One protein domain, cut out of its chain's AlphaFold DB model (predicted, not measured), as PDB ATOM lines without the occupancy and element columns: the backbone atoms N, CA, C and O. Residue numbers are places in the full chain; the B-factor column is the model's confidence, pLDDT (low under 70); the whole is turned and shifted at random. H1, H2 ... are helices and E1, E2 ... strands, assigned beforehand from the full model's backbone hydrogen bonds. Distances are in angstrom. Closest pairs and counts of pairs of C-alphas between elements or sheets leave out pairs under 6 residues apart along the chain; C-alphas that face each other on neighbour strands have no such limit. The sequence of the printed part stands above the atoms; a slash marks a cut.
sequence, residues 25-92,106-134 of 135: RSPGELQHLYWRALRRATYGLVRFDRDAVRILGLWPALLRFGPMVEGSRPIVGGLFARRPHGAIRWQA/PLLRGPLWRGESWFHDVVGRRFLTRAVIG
ATOM      1  N   ARG A  25     138.255 156.193 193.005       90.81
ATOM      2  CA  ARG A  25     137.803 157.470 193.579       90.81
ATOM      3  C   ARG A  25     137.630 158.548 192.519       90.81
ATOM      4  O   ARG A  25     138.455 158.703 191.616       90.81
ATOM      5  N   SER A  26     136.580 159.337 192.695       94.12
ATOM      6  CA  SER A  26     136.290 160.480 191.844       94.12
ATOM      7  C   SER A  26     137.390 161.547 191.951       94.12
ATOM      8  O   SER A  26     138.051 161.679 192.991       94.12
ATOM      9  N   PRO A  27     137.570 162.389 190.919       94.38
ATOM     10  CA  PRO A  27     138.526 163.491 190.989       94.38
ATOM     11  C   PRO A  27     138.269 164.470 192.143       94.38
ATOM     12  O   PRO A  27     139.217 165.015 192.704       94.38
ATOM     13  N   GLY A  28     137.005 164.667 192.539       93.81
ATOM     14  CA  GLY A  28     136.645 165.511 193.683       93.81
ATOM     15  C   GLY A  28     137.155 164.956 195.016       93.81
ATOM     16  O   GLY A  28     137.699 165.699 195.834       93.81
ATOM     17  N   GLU A  29     137.062 163.640 195.217       93.69
ATOM     18  CA  GLU A  29     137.621 162.976 196.399       93.69
ATOM     19  C   GLU A  29     139.150 163.050 196.407       93.69
ATOM     20  O   GLU A  29     139.749 163.393 197.427       93.69
ATOM     21  N   LEU A  30     139.799 162.795 195.266       94.56
ATOM     22  CA  LEU A  30     141.257 162.907 195.139       94.56
ATOM     23  C   LEU A  30     141.746 164.333 195.416       94.56
ATOM     24  O   LEU A  30     142.717 164.522 196.149       94.56
ATOM     25  N   GLN A  31     141.041 165.338 194.900       94.62
ATOM     26  CA  GLN A  31     141.303 166.743 195.191       94.62
ATOM     27  C   GLN A  31     141.216 167.030 196.694       94.62
ATOM     28  O   GLN A  31     142.116 167.652 197.260       94.62
ATOM     29  N   HIS A  32     140.164 166.552 197.363       93.44
ATOM     30  CA  HIS A  32     140.012 166.724 198.807       93.44
ATOM     31  C   HIS A  32     141.178 166.085 199.581       93.44
ATOM     32  O   HIS A  32     141.769 166.715 200.466       93.44
ATOM     33  N   LEU A  33     141.564 164.858 199.216       93.50
ATOM     34  CA  LEU A  33     142.711 164.160 199.803       93.50
ATOM     35  C   LEU A  33     144.018 164.932 199.589       93.50
ATOM     36  O   LEU A  33     144.816 165.050 200.523       93.50
ATOM     37  N   TYR A  34     144.223 165.484 198.393       93.50
ATOM     38  CA  TYR A  34     145.404 166.269 198.049       93.50
ATOM     39  C   TYR A  34     145.504 167.536 198.904       93.50
ATOM     40  O   TYR A  34     146.521 167.761 199.563       93.50
ATOM     41  N   TRP A  35     144.426 168.317 199.013       93.31
ATOM     42  CA  TRP A  35     144.422 169.524 199.848       93.31
ATOM     43  C   TRP A  35     144.591 169.224 201.332       93.31
ATOM     44  O   TRP A  35     145.249 169.972 202.062       93.31
ATOM     45  N   ARG A  36     144.067 168.093 201.801       92.12
ATOM     46  CA  ARG A  36     144.300 167.644 203.172       92.12
ATOM     47  C   ARG A  36     145.744 167.187 203.387       92.12
ATOM     48  O   ARG A  36     146.300 167.430 204.460       92.12
ATOM     49  N   ALA A  37     146.372 166.558 202.392       91.44
ATOM     50  CA  ALA A  37     147.794 166.224 202.424       91.44
ATOM     51  C   ALA A  37     148.662 167.490 202.470       91.44
ATOM     52  O   ALA A  37     149.541 167.565 203.327       91.44
ATOM     53  N   LEU A  38     148.343 168.503 201.658       90.69
ATOM     54  CA  LEU A  38     148.977 169.824 201.678       90.69
ATOM     55  C   LEU A  38     148.882 170.475 203.064       90.69
ATOM     56  O   LEU A  38     149.892 170.876 203.650       90.69
ATOM     57  N   ARG A  39     147.671 170.520 203.631       91.19
ATOM     58  CA  ARG A  39     147.434 171.072 204.970       91.19
ATOM     59  C   ARG A  39     148.260 170.345 206.024       91.19
ATOM     60  O   ARG A  39     148.906 170.989 206.839       91.19
ATOM     61  N   ARG A  40     148.263 169.010 206.031       89.88
ATOM     62  CA  ARG A  40     149.040 168.242 207.019       89.88
ATOM     63  C   ARG A  40     150.545 168.410 206.818       89.88
ATOM     64  O   ARG A  40     151.265 168.507 207.802       89.88
ATOM     65  N   ALA A  41     151.013 168.482 205.573       87.50
ATOM     66  CA  ALA A  41     152.430 168.662 205.278       87.50
ATOM     67  C   ALA A  41     152.978 170.009 205.747       87.50
ATOM     68  O   ALA A  41     154.162 170.117 206.046       87.50
ATOM     69  N   THR A  42     152.102 171.003 205.852       86.69
ATOM     70  CA  THR A  42     152.419 172.348 206.333       86.69
ATOM     71  C   THR A  42     151.981 172.581 207.774       86.69
ATOM     72  O   THR A  42     151.909 173.726 208.203       86.69
ATOM     73  N   TYR A  43     151.631 171.528 208.522       88.88
ATOM     74  CA  TYR A  43     151.111 171.638 209.894       88.88
ATOM     75  C   TYR A  43     149.925 172.611 210.027       88.88
ATOM     76  O   TYR A  43     149.721 173.264 211.044       88.88
ATOM     77  N   GLY A  44     149.111 172.717 208.978       88.38
ATOM     78  CA  GLY A  44     147.957 173.603 208.920       88.38
ATOM     79  C   GLY A  44     148.261 175.039 208.504       88.38
ATOM     80  O   GLY A  44     147.300 175.807 208.402       88.38
ATOM     81  N   LEU A  45     149.531 175.376 208.243       88.50
ATOM     82  CA  LEU A  45     149.973 176.695 207.794       88.50
ATOM     83  C   LEU A  45     149.421 177.028 206.412       88.50
ATOM     84  O   LEU A  45     149.025 178.160 206.189       88.50
ATOM     85  N   VAL A  46     149.353 176.064 205.493       89.69
ATOM     86  CA  VAL A  46     148.807 176.280 204.151       89.69
ATOM     87  C   VAL A  46     147.467 175.567 204.020       89.69
ATOM     88  O   VAL A  46     147.325 174.400 204.391       89.69
ATOM     89  N   ARG A  47     146.456 176.275 203.510       91.06
ATOM     90  CA  ARG A  47     145.086 175.764 203.368       91.06
ATOM     91  C   ARG A  47     144.514 176.122 202.009       91.06
ATOM     92  O   ARG A  47     144.794 177.201 201.496       91.06
ATOM     93  N   PHE A  48     143.706 175.217 201.468       91.19
ATOM     94  CA  PHE A  48     142.859 175.493 200.317       91.19
ATOM     95  C   PHE A  48     141.494 175.991 200.813       91.19
ATOM     96  O   PHE A  48     140.852 175.296 201.601       91.19
ATOM     97  N   ASP A  49     141.085 177.184 200.391       89.69
ATOM     98  CA  ASP A  49     139.789 177.803 200.694       89.69
ATOM     99  C   ASP A  49     139.345 178.703 199.532       89.69
ATOM    100  O   ASP A  49     140.179 179.403 198.955       89.69
ATOM    101  N   ARG A  50     138.043 178.689 199.201       86.44
ATOM    102  CA  ARG A  50     137.426 179.493 198.119       86.44
ATOM    103  C   ARG A  50     138.288 179.558 196.850       86.44
ATOM    104  O   ARG A  50     138.660 180.635 196.388       86.44
ATOM    105  N   ASP A  51     138.677 178.385 196.358       92.50
ATOM    106  CA  ASP A  51     139.496 178.207 195.152       92.50
ATOM    107  C   ASP A  51     140.934 178.752 195.233       92.50
ATOM    108  O   ASP A  51     141.587 178.974 194.214       92.50
ATOM    109  N   ALA A  52     141.480 178.946 196.434       91.88
ATOM    110  CA  ALA A  52     142.832 179.456 196.620       91.88
ATOM    111  C   ALA A  52     143.618 178.707 197.695       91.88
ATOM    112  O   ALA A  52     143.103 178.368 198.755       91.88
ATOM    113  N   VAL A  53     144.916 178.536 197.454       90.75
ATOM    114  CA  VAL A  53     145.890 178.121 198.464       90.75
ATOM    115  C   VAL A  53     146.418 179.364 199.181       90.75
ATOM    116  O   VAL A  53     146.946 180.275 198.542       90.75
ATOM    117  N   ARG A  54     146.286 179.422 200.510       92.12
ATOM    118  CA  ARG A  54     146.651 180.577 201.351       92.12
ATOM    119  C   ARG A  54     147.466 180.166 202.571       92.12
ATOM    120  O   ARG A  54     147.247 179.091 203.129       92.12
ATOM    121  N   ILE A  55     148.328 181.071 203.035       86.88
ATOM    122  CA  ILE A  55     148.997 180.962 204.339       86.88
ATOM    123  C   ILE A  55     148.024 181.422 205.434       86.88
ATOM    124  O   ILE A  55     147.437 182.502 205.353       86.88
ATOM    125  N   LEU A  56     147.816 180.570 206.437       79.69
ATOM    126  CA  LEU A  56     146.894 180.717 207.568       79.69
ATOM    127  C   LEU A  56     145.441 181.034 207.174       79.69
ATOM    128  O   LEU A  56     144.659 181.461 208.012       79.69
ATOM    129  N   GLY A  57     145.066 180.852 205.904       70.44
ATOM    130  CA  GLY A  57     143.768 181.287 205.371       70.44
ATOM    131  C   GLY A  57     143.590 182.810 205.255       70.44
ATOM    132  O   GLY A  57     142.596 183.247 204.690       70.44
ATOM    133  N   LEU A  58     144.546 183.612 205.735       74.19
ATOM    134  CA  LEU A  58     144.435 185.074 205.853       74.19
ATOM    135  C   LEU A  58     145.310 185.825 204.844       74.19
ATOM    136  O   LEU A  58     144.964 186.924 204.417       74.19
ATOM    137  N   TRP A  59     146.434 185.238 204.433       80.88
ATOM    138  CA  TRP A  59     147.336 185.870 203.474       80.88
ATOM    139  C   TRP A  59     146.747 185.912 202.054       80.88
ATOM    140  O   TRP A  59     145.844 185.125 201.717       80.88
ATOM    141  N   PRO A  60     147.276 186.796 201.183       85.50
ATOM    142  CA  PRO A  60     147.040 186.715 199.750       85.50
ATOM    143  C   PRO A  60     147.252 185.290 199.226       85.50
ATOM    144  O   PRO A  60     148.089 184.536 199.721       85.50
ATOM    145  N   ALA A  61     146.462 184.920 198.220       88.56
ATOM    146  CA  ALA A  61     146.532 183.596 197.619       88.56
ATOM    147  C   ALA A  61     147.931 183.331 197.041       88.56
ATOM    148  O   ALA A  61     148.382 184.058 196.154       88.56
ATOM    149  N   LEU A  62     148.582 182.265 197.513       87.88
ATOM    150  CA  LEU A  62     149.806 181.734 196.917       87.88
ATOM    151  C   LEU A  62     149.517 181.246 195.499       87.88
ATOM    152  O   LEU A  62     150.207 181.625 194.558       87.88
ATOM    153  N   LEU A  63     148.434 180.483 195.356       90.06
ATOM    154  CA  LEU A  63     147.877 180.034 194.086       90.06
ATOM    155  C   LEU A  63     146.358 180.184 194.123       90.06
ATOM    156  O   LEU A  63     145.725 179.932 195.149       90.06
ATOM    157  N   ARG A  64     145.781 180.596 193.003       92.81
ATOM    158  CA  ARG A  64     144.346 180.661 192.738       92.81
ATOM    159  C   ARG A  64     144.021 179.677 191.635       92.81
ATOM    160  O   ARG A  64     144.773 179.546 190.669       92.81
ATOM    161  N   PHE A  65     142.872 179.048 191.766       95.06
ATOM    162  CA  PHE A  65     142.391 178.031 190.860       95.06
ATOM    163  C   PHE A  65     141.038 178.446 190.293       95.06
ATOM    164  O   PHE A  65     140.260 179.134 190.950       95.06
ATOM    165  N   GLY A  66     140.768 178.052 189.056       94.75
ATOM    166  CA  GLY A  66     139.432 178.139 188.486       94.75
ATOM    167  C   GLY A  66     138.548 176.960 188.912       94.75
ATOM    168  O   GLY A  66     138.949 176.136 189.752       94.75
ATOM    169  N   PRO A  67     137.342 176.860 188.326       94.62
ATOM    170  CA  PRO A  67     136.427 175.759 188.596       94.62
ATOM    171  C   PRO A  67     137.043 174.415 188.193       94.62
ATOM    172  O   PRO A  67     137.900 174.342 187.314       94.62
ATOM    173  N   MET A  68     136.599 173.344 188.855       93.69
ATOM    174  CA  MET A  68     137.006 171.991 188.485       93.69
ATOM    175  C   MET A  68     136.241 171.534 187.239       93.69
ATOM    176  O   MET A  68     135.013 171.534 187.246       93.69
ATOM    177  N   VAL A  69     136.966 171.104 186.210       93.25
ATOM    178  CA  VAL A  69     136.430 170.560 184.955       93.25
ATOM    179  C   VAL A  69     137.175 169.266 184.649       93.25
ATOM    180  O   VAL A  69     138.401 169.261 184.620       93.25
ATOM    181  N   GLU A  70     136.446 168.156 184.496       91.38
ATOM    182  CA  GLU A  70     137.010 166.832 184.156       91.38
ATOM    183  C   GLU A  70     138.192 166.393 185.046       91.38
ATOM    184  O   GLU A  70     139.171 165.796 184.603       91.38
ATOM    185  N   GLY A  71     138.114 166.714 186.340       93.94
ATOM    186  CA  GLY A  71     139.164 166.385 187.305       93.94
ATOM    187  C   GLY A  71     140.408 167.266 187.233       93.94
ATOM    188  O   GLY A  71     141.408 166.951 187.870       93.94
ATOM    189  N   SER A  72     140.342 168.384 186.515       95.88
ATOM    190  CA  SER A  72     141.384 169.401 186.446       95.88
ATOM    191  C   SER A  72     140.895 170.742 186.991       95.88
ATOM    192  O   SER A  72     139.711 171.063 186.911       95.88
ATOM    193  N   ARG A  73     141.797 171.536 187.566       95.56
ATOM    194  CA  ARG A  73     141.566 172.936 187.934       95.56
ATOM    195  C   ARG A  73     142.637 173.816 187.291       95.56
ATOM    196  O   ARG A  73     143.817 173.614 187.587       95.56
ATOM    197  N   PRO A  74     142.261 174.823 186.482       95.25
ATOM    198  CA  PRO A  74     143.232 175.733 185.892       95.25
ATOM    199  C   PRO A  74     143.839 176.629 186.971       95.25
ATOM    200  O   PRO A  74     143.146 177.047 187.899       95.25
ATOM    201  N   ILE A  75     145.121 176.953 186.844       92.44
ATOM    202  CA  ILE A  75     145.803 177.912 187.715       92.44
ATOM    203  C   ILE A  75     145.573 179.303 187.130       92.44
ATOM    204  O   ILE A  75     146.049 179.627 186.044       92.44
ATOM    205  N   VAL A  76     144.835 180.141 187.854       93.31
ATOM    206  CA  VAL A  76     144.394 181.463 187.370       93.31
ATOM    207  C   VAL A  76     145.203 182.622 187.959       93.31
ATOM    208  O   VAL A  76     144.924 183.782 187.673       93.31
ATOM    209  N   GLY A  77     146.217 182.328 188.774       88.69
ATOM    210  CA  GLY A  77     147.172 183.314 189.284       88.69
ATOM    211  C   GLY A  77     147.516 183.102 190.755       88.69
ATOM    212  O   GLY A  77     147.341 182.013 191.292       88.69
ATOM    213  N   GLY A  78     147.996 184.147 191.423       87.00
ATOM    214  CA  GLY A  78     148.453 184.104 192.815       87.00
ATOM    215  C   GLY A  78     149.883 184.615 192.941       87.00
ATOM    216  O   GLY A  78     150.506 184.992 191.954       87.00
ATOM    217  N   LEU A  79     150.418 184.641 194.159       84.81
ATOM    218  CA  LEU A  79     151.791 185.100 194.385       84.81
ATOM    219  C   LEU A  79     152.828 184.223 193.667       84.81
ATOM    220  O   LEU A  79     153.839 184.744 193.214       84.81
ATOM    221  N   PHE A  80     152.581 182.917 193.532       79.25
ATOM    222  CA  PHE A  80     153.507 181.979 192.884       79.25
ATOM    223  C   PHE A  80     153.190 181.727 191.406       79.25
ATOM    224  O   PHE A  80     154.048 181.225 190.680       79.25
ATOM    225  N   ALA A  81     152.011 182.144 190.933       77.75
ATOM    226  CA  ALA A  81     151.610 182.065 189.532       77.75
ATOM    227  C   ALA A  81     151.397 183.471 188.964       77.75
ATOM    228  O   ALA A  81     150.359 184.106 189.148       77.75
ATOM    229  N   ARG A  82     152.413 183.954 188.243       69.44
ATOM    230  CA  ARG A  82     152.494 185.332 187.737       69.44
ATOM    231  C   ARG A  82     151.383 185.701 186.751       69.44
ATOM    232  O   ARG A  82     151.071 186.878 186.596       69.44
ATOM    233  N   ARG A  83     150.857 184.706 186.037       74.44
ATOM    234  CA  ARG A  83     149.819 184.814 185.006       74.44
ATOM    235  C   ARG A  83     148.964 183.540 185.042       74.44
ATOM    236  O   ARG A  83     149.494 182.512 185.470       74.44
ATOM    237  N   PRO A  84     147.697 183.580 184.594       82.50
ATOM    238  CA  PRO A  84     146.902 182.373 184.385       82.50
ATOM    239  C   PRO A  84     147.632 181.433 183.423       82.50
ATOM    240  O   PRO A  84     147.861 181.797 182.270       82.50
ATOM    241  N   HIS A  85     148.066 180.272 183.908       83.88
ATOM    242  CA  HIS A  85     148.779 179.299 183.091       83.88
ATOM    243  C   HIS A  85     148.870 177.944 183.786       83.88
ATOM    244  O   HIS A  85     149.240 177.866 184.960       83.88
ATOM    245  N   GLY A  86     148.601 176.883 183.031       90.38
ATOM    246  CA  GLY A  86     148.659 175.519 183.530       90.38
ATOM    247  C   GLY A  86     147.457 175.113 184.375       90.38
ATOM    248  O   GLY A  86     146.498 175.870 184.566       90.38
ATOM    249  N   ALA A  87     147.500 173.883 184.867       94.62
ATOM    250  CA  ALA A  87     146.427 173.289 185.647       94.62
ATOM    251  C   ALA A  87     146.964 172.226 186.606       94.62
ATOM    252  O   ALA A  87     148.059 171.703 186.425       94.62
ATOM    253  N   ILE A  88     146.175 171.897 187.623       94.62
ATOM    254  CA  ILE A  88     146.381 170.707 188.447       94.62
ATOM    255  C   ILE A  88     145.267 169.702 188.153       94.62
ATOM    256  O   ILE A  88     144.091 170.060 188.161       94.62
ATOM    257  N   ARG A  89     145.636 168.448 187.902       96.38
ATOM    258  CA  ARG A  89     144.750 167.356 187.506       96.38
ATOM    259  C   ARG A  89     144.862 166.193 188.483       96.38
ATOM    260  O   ARG A  89     145.957 165.838 188.914       96.38
ATOM    261  N   TRP A  90     143.727 165.573 188.789       96.31
ATOM    262  CA  TRP A  90     143.631 164.353 189.587       96.31
ATOM    263  C   TRP A  90     142.890 163.278 188.809       96.31
ATOM    264  O   TRP A  90     141.825 163.530 188.246       96.31
ATOM    265  N   GLN A  91     143.429 162.065 188.816       95.56
ATOM    266  CA  GLN A  91     142.841 160.946 188.094       95.56
ATOM    267  C   GLN A  91     143.088 159.630 188.831       95.56
ATOM    268  O   GLN A  91     144.177 159.392 189.348       95.56
ATOM    269  N   ALA A  92     142.082 158.761 188.838       93.94
ATOM    270  CA  ALA A  92     142.219 157.353 189.183       93.94
ATOM    271  C   ALA A  92     141.734 156.518 187.996       93.94
ATOM    272  O   ALA A  92     140.661 156.779 187.457       93.94
ATOM    273  N   PRO A 106     156.527 178.703 187.158       72.06
ATOM    274  CA  PRO A 106     156.898 179.165 188.488       72.06
ATOM    275  C   PRO A 106     157.407 180.605 188.440       72.06
ATOM    276  O   PRO A 106     158.234 180.976 187.598       72.06
ATOM    277  N   LEU A 107     156.951 181.426 189.389       73.12
ATOM    278  CA  LEU A 107     157.525 182.755 189.609       73.12
ATOM    279  C   LEU A 107     158.993 182.655 190.050       73.12
ATOM    280  O   LEU A 107     159.841 183.456 189.647       73.12
ATOM    281  N   LEU A 108     159.264 181.688 190.923       68.00
ATOM    282  CA  LEU A 108     160.527 181.533 191.619       68.00
ATOM    283  C   LEU A 108     161.522 180.794 190.719       68.00
ATOM    284  O   LEU A 108     161.262 179.692 190.248       68.00
ATOM    285  N   ARG A 109     162.681 181.410 190.473       69.12
ATOM    286  CA  ARG A 109     163.791 180.804 189.723       69.12
ATOM    287  C   ARG A 109     164.894 180.347 190.682       69.12
ATOM    288  O   ARG A 109     164.992 180.825 191.810       69.12
ATOM    289  N   GLY A 110     165.759 179.444 190.223       69.69
ATOM    290  CA  GLY A 110     166.980 179.080 190.951       69.69
ATOM    291  C   GLY A 110     166.719 178.292 192.250       69.69
ATOM    292  O   GLY A 110     165.925 177.354 192.228       69.69
ATOM    293  N   PRO A 111     167.381 178.609 193.380       66.12
ATOM    294  CA  PRO A 111     167.283 177.823 194.619       66.12
ATOM    295  C   PRO A 111     165.862 177.707 195.184       66.12
ATOM    296  O   PRO A 111     165.499 176.673 195.737       66.12
ATOM    297  N   LEU A 112     165.040 178.742 195.004       69.00
ATOM    298  CA  LEU A 112     163.668 178.781 195.513       69.00
ATOM    299  C   LEU A 112     162.752 177.776 194.795       69.00
ATOM    300  O   LEU A 112     161.915 177.147 195.440       69.00
ATOM    301  N   TRP A 113     162.986 177.532 193.501       70.31
ATOM    302  CA  TRP A 113     162.307 176.470 192.751       70.31
ATOM    303  C   TRP A 113     162.601 175.079 193.325       70.31
ATOM    304  O   TRP A 113     161.708 174.241 193.399       70.31
ATOM    305  N   ARG A 114     163.834 174.825 193.792       73.12
ATOM    306  CA  ARG A 114     164.180 173.533 194.413       73.12
ATOM    307  C   ARG A 114     163.373 173.286 195.687       73.12
ATOM    308  O   ARG A 114     162.945 172.160 195.918       73.12
ATOM    309  N   GLY A 115     163.146 174.334 196.482       72.81
ATOM    310  CA  GLY A 115     162.285 174.263 197.663       72.81
ATOM    311  C   GLY A 115     160.830 173.967 197.300       72.81
ATOM    312  O   GLY A 115     160.211 173.096 197.906       72.81
ATOM    313  N   GLU A 116     160.309 174.633 196.270       73.00
ATOM    314  CA  GLU A 116     158.957 174.400 195.755       73.00
ATOM    315  C   GLU A 116     158.784 172.977 195.201       73.00
ATOM    316  O   GLU A 116     157.822 172.299 195.552       73.00
ATOM    317  N   SER A 117     159.753 172.479 194.426       73.06
ATOM    318  CA  SER A 117     159.763 171.104 193.907       73.06
ATOM    319  C   SER A 117     159.833 170.060 195.025       73.06
ATOM    320  O   SER A 117     159.066 169.100 195.014       73.06
ATOM    321  N   TRP A 118     160.712 170.251 196.017       79.94
ATOM    322  CA  TRP A 118     160.795 169.361 197.181       79.94
ATOM    323  C   TRP A 118     159.473 169.327 197.951       79.94
ATOM    324  O   TRP A 118     158.987 168.262 198.332       79.94
ATOM    325  N   PHE A 119     158.861 170.491 198.149       78.12
ATOM    326  CA  PHE A 119     157.575 170.590 198.817       78.12
ATOM    327  C   PHE A 119     156.469 169.874 198.030       78.12
ATOM    328  O   PHE A 119     155.689 169.119 198.616       78.12
ATOM    329  N   HIS A 120     156.442 170.046 196.706       78.19
ATOM    330  CA  HIS A 120     155.547 169.316 195.812       78.19
ATOM    331  C   HIS A 120     155.718 167.796 195.949       78.19
ATOM    332  O   HIS A 120     154.723 167.083 196.078       78.19
ATOM    333  N   ASP A 121     156.959 167.305 196.015       82.62
ATOM    334  CA  ASP A 121     157.249 165.881 196.213       82.62
ATOM    335  C   ASP A 121     156.698 165.364 197.553       82.62
ATOM    336  O   ASP A 121     155.972 164.368 197.597       82.62
ATOM    337  N   VAL A 122     156.940 166.087 198.652       85.00
ATOM    338  CA  VAL A 122     156.433 165.726 199.989       85.00
ATOM    339  C   VAL A 122     154.903 165.655 200.020       85.00
ATOM    340  O   VAL A 122     154.332 164.715 200.586       85.00
ATOM    341  N   VAL A 123     154.225 166.646 199.437       84.69
ATOM    342  CA  VAL A 123     152.756 166.686 199.379       84.69
ATOM    343  C   VAL A 123     152.230 165.541 198.517       84.69
ATOM    344  O   VAL A 123     151.336 164.817 198.960       84.69
ATOM    345  N   GLY A 124     152.820 165.331 197.343       81.75
ATOM    346  CA  GLY A 124     152.469 164.265 196.412       81.75
ATOM    347  C   GLY A 124     152.586 162.872 197.005       81.75
ATOM    348  O   GLY A 124     151.628 162.105 196.968       81.75
ATOM    349  N   ARG A 125     153.714 162.552 197.647       87.06
ATOM    350  CA  ARG A 125     153.908 161.254 198.316       87.06
ATOM    351  C   ARG A 125     152.868 161.008 199.402       87.06
ATOM    352  O   ARG A 125     152.298 159.920 199.480       87.06
ATOM    353  N   ARG A 126     152.585 162.015 200.237       86.56
ATOM    354  CA  ARG A 126     151.562 161.911 201.292       86.56
ATOM    355  C   ARG A 126     150.158 161.750 200.720       86.56
ATOM    356  O   ARG A 126     149.367 160.994 201.280       86.56
ATOM    357  N   PHE A 127     149.854 162.451 199.632       88.62
ATOM    358  CA  PHE A 127     148.612 162.285 198.889       88.62
ATOM    359  C   PHE A 127     148.488 160.858 198.343       88.62
ATOM    360  O   PHE A 127     147.530 160.173 198.689       88.62
ATOM    361  N   LEU A 128     149.477 160.386 197.578       86.19
ATOM    362  CA  LEU A 128     149.466 159.062 196.954       86.19
ATOM    363  C   LEU A 128     149.354 157.951 197.994       86.19
ATOM    364  O   LEU A 128     148.579 157.023 197.809       86.19
ATOM    365  N   THR A 129     150.052 158.074 199.125       87.81
ATOM    366  CA  THR A 129     149.974 157.090 200.215       87.81
ATOM    367  C   THR A 129     148.532 156.927 200.700       87.81
ATOM    368  O   THR A 129     148.045 155.810 200.816       87.81
ATOM    369  N   ARG A 130     147.810 158.034 200.914       84.25
ATOM    370  CA  ARG A 130     146.405 157.989 201.354       84.25
ATOM    371  C   ARG A 130     145.442 157.578 200.257       84.25
ATOM    372  O   ARG A 130     144.492 156.851 200.515       84.25
ATOM    373  N   ALA A 131     145.675 158.040 199.036       80.62
ATOM    374  CA  ALA A 131     144.860 157.645 197.899       80.62
ATOM    375  C   ALA A 131     144.971 156.136 197.626       80.62
ATOM    376  O   ALA A 131     143.997 155.518 197.213       80.62
ATOM    377  N   VAL A 132     146.116 155.515 197.913       83.00
ATOM    378  CA  VAL A 132     146.303 154.067 197.764       83.00
ATOM    379  C   VAL A 132     145.726 153.293 198.948       83.00
ATOM    380  O   VAL A 132     144.980 152.345 198.732       83.00
ATOM    381  N   ILE A 133     146.055 153.686 200.182       76.56
ATOM    382  CA  ILE A 133     145.756 152.892 201.387       76.56
ATOM    383  C   ILE A 133     144.316 153.114 201.890       76.56
ATOM    384  O   ILE A 133     143.752 152.237 202.534       76.56
ATOM    385  N   GLY A 134     143.685 154.244 201.547       64.44
ATOM    386  CA  GLY A 134     142.501 154.727 202.266       64.44
ATOM    387  C   GLY A 134     142.891 155.448 203.558       64.44
ATOM    388  O   GLY A 134     144.044 155.378 203.983       64.44
TER     389      GLY A 134
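Overview. This is residues 25 to 92 and 106 to 134 of the 135 residues of an uncharacterized protein of Actinobacteria bacterium (UniProt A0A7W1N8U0). A strongly twisted sheet of five strands, curled like part of a barrel, has helix H1 over one face, near both edge strands E1 and E5. The long helix H2 crosses H1 with its residues 122 to 131, and residues 109 to 115 stick out. The 97 printed residues run H1 E1 E2 E3 E4 E5 H2, with the sheet in that strand order, antiparallel throughout, and the class mixed, helices and strands. The whole is compact, with a radius of gyration of the C-alphas of 13.1 A and spans of 34 by 26 by 25 A.

Arrangement. Begin with H1, residues 27 to 41, on one face of the sheet in two layers, a helix layer and a sheet layer. Its closest C-alphas to E1, residues 46 to 49, are Arg 39 and Val 46, 5.4 A. Next come E2, 52 to 55, E3, 61 to 65, E4, 72 to 77, and E5, 87 to 92; E1, E2, E3, E4 and E5 form a meander, each strand the antiparallel neighbour of the one before and a hairpin with it. Look for N 47 and O 54 at 2.9 A, N 53 and O 63 at 2.8 A, N 64 and O 77 at 2.7 A, and N 73 and O 88 at 2.8 A, each within hydrogen-bond range. E4 is staggered, pairing with E5 over 72 to 74 and with E3 over 75 to 77. The closest C-alphas of H1 and E5 are Pro 27 and Trp 90, 5.4 A. H2, residues 111 to 133, is not on the sheet and touches H1, closest at the C-alphas of Tyr 34 and Phe 127, 5.2 A, at a steep tilt of 57 degrees, opposite ways. In H1 and H2 every O i to N i+4 pair is within hydrogen-bond range.

Along the chain. Find C-alpha 27 at (138.526, 163.491, 190.989), where H1 begins its 20.6 A. E1, E2 and E3 measure 9.8, 10.0 and 9.7 A, E4 15.3 A and E5 16.9 A. H2 runs 33.6 A to C-alpha 133 at (145.756, 152.892, 201.387).

Size, cuts and confidence. The C-alphas farthest apart, of Arg 25 and Gly 110, are 36.4 A apart. Residues 93 to 105 are not printed, and C-alphas 92 and 106 stand 26.3 A apart across the cut. Of the links printed whole, none is long. The pLDDT is under 70 at residues 82, 108 to 112 and 134.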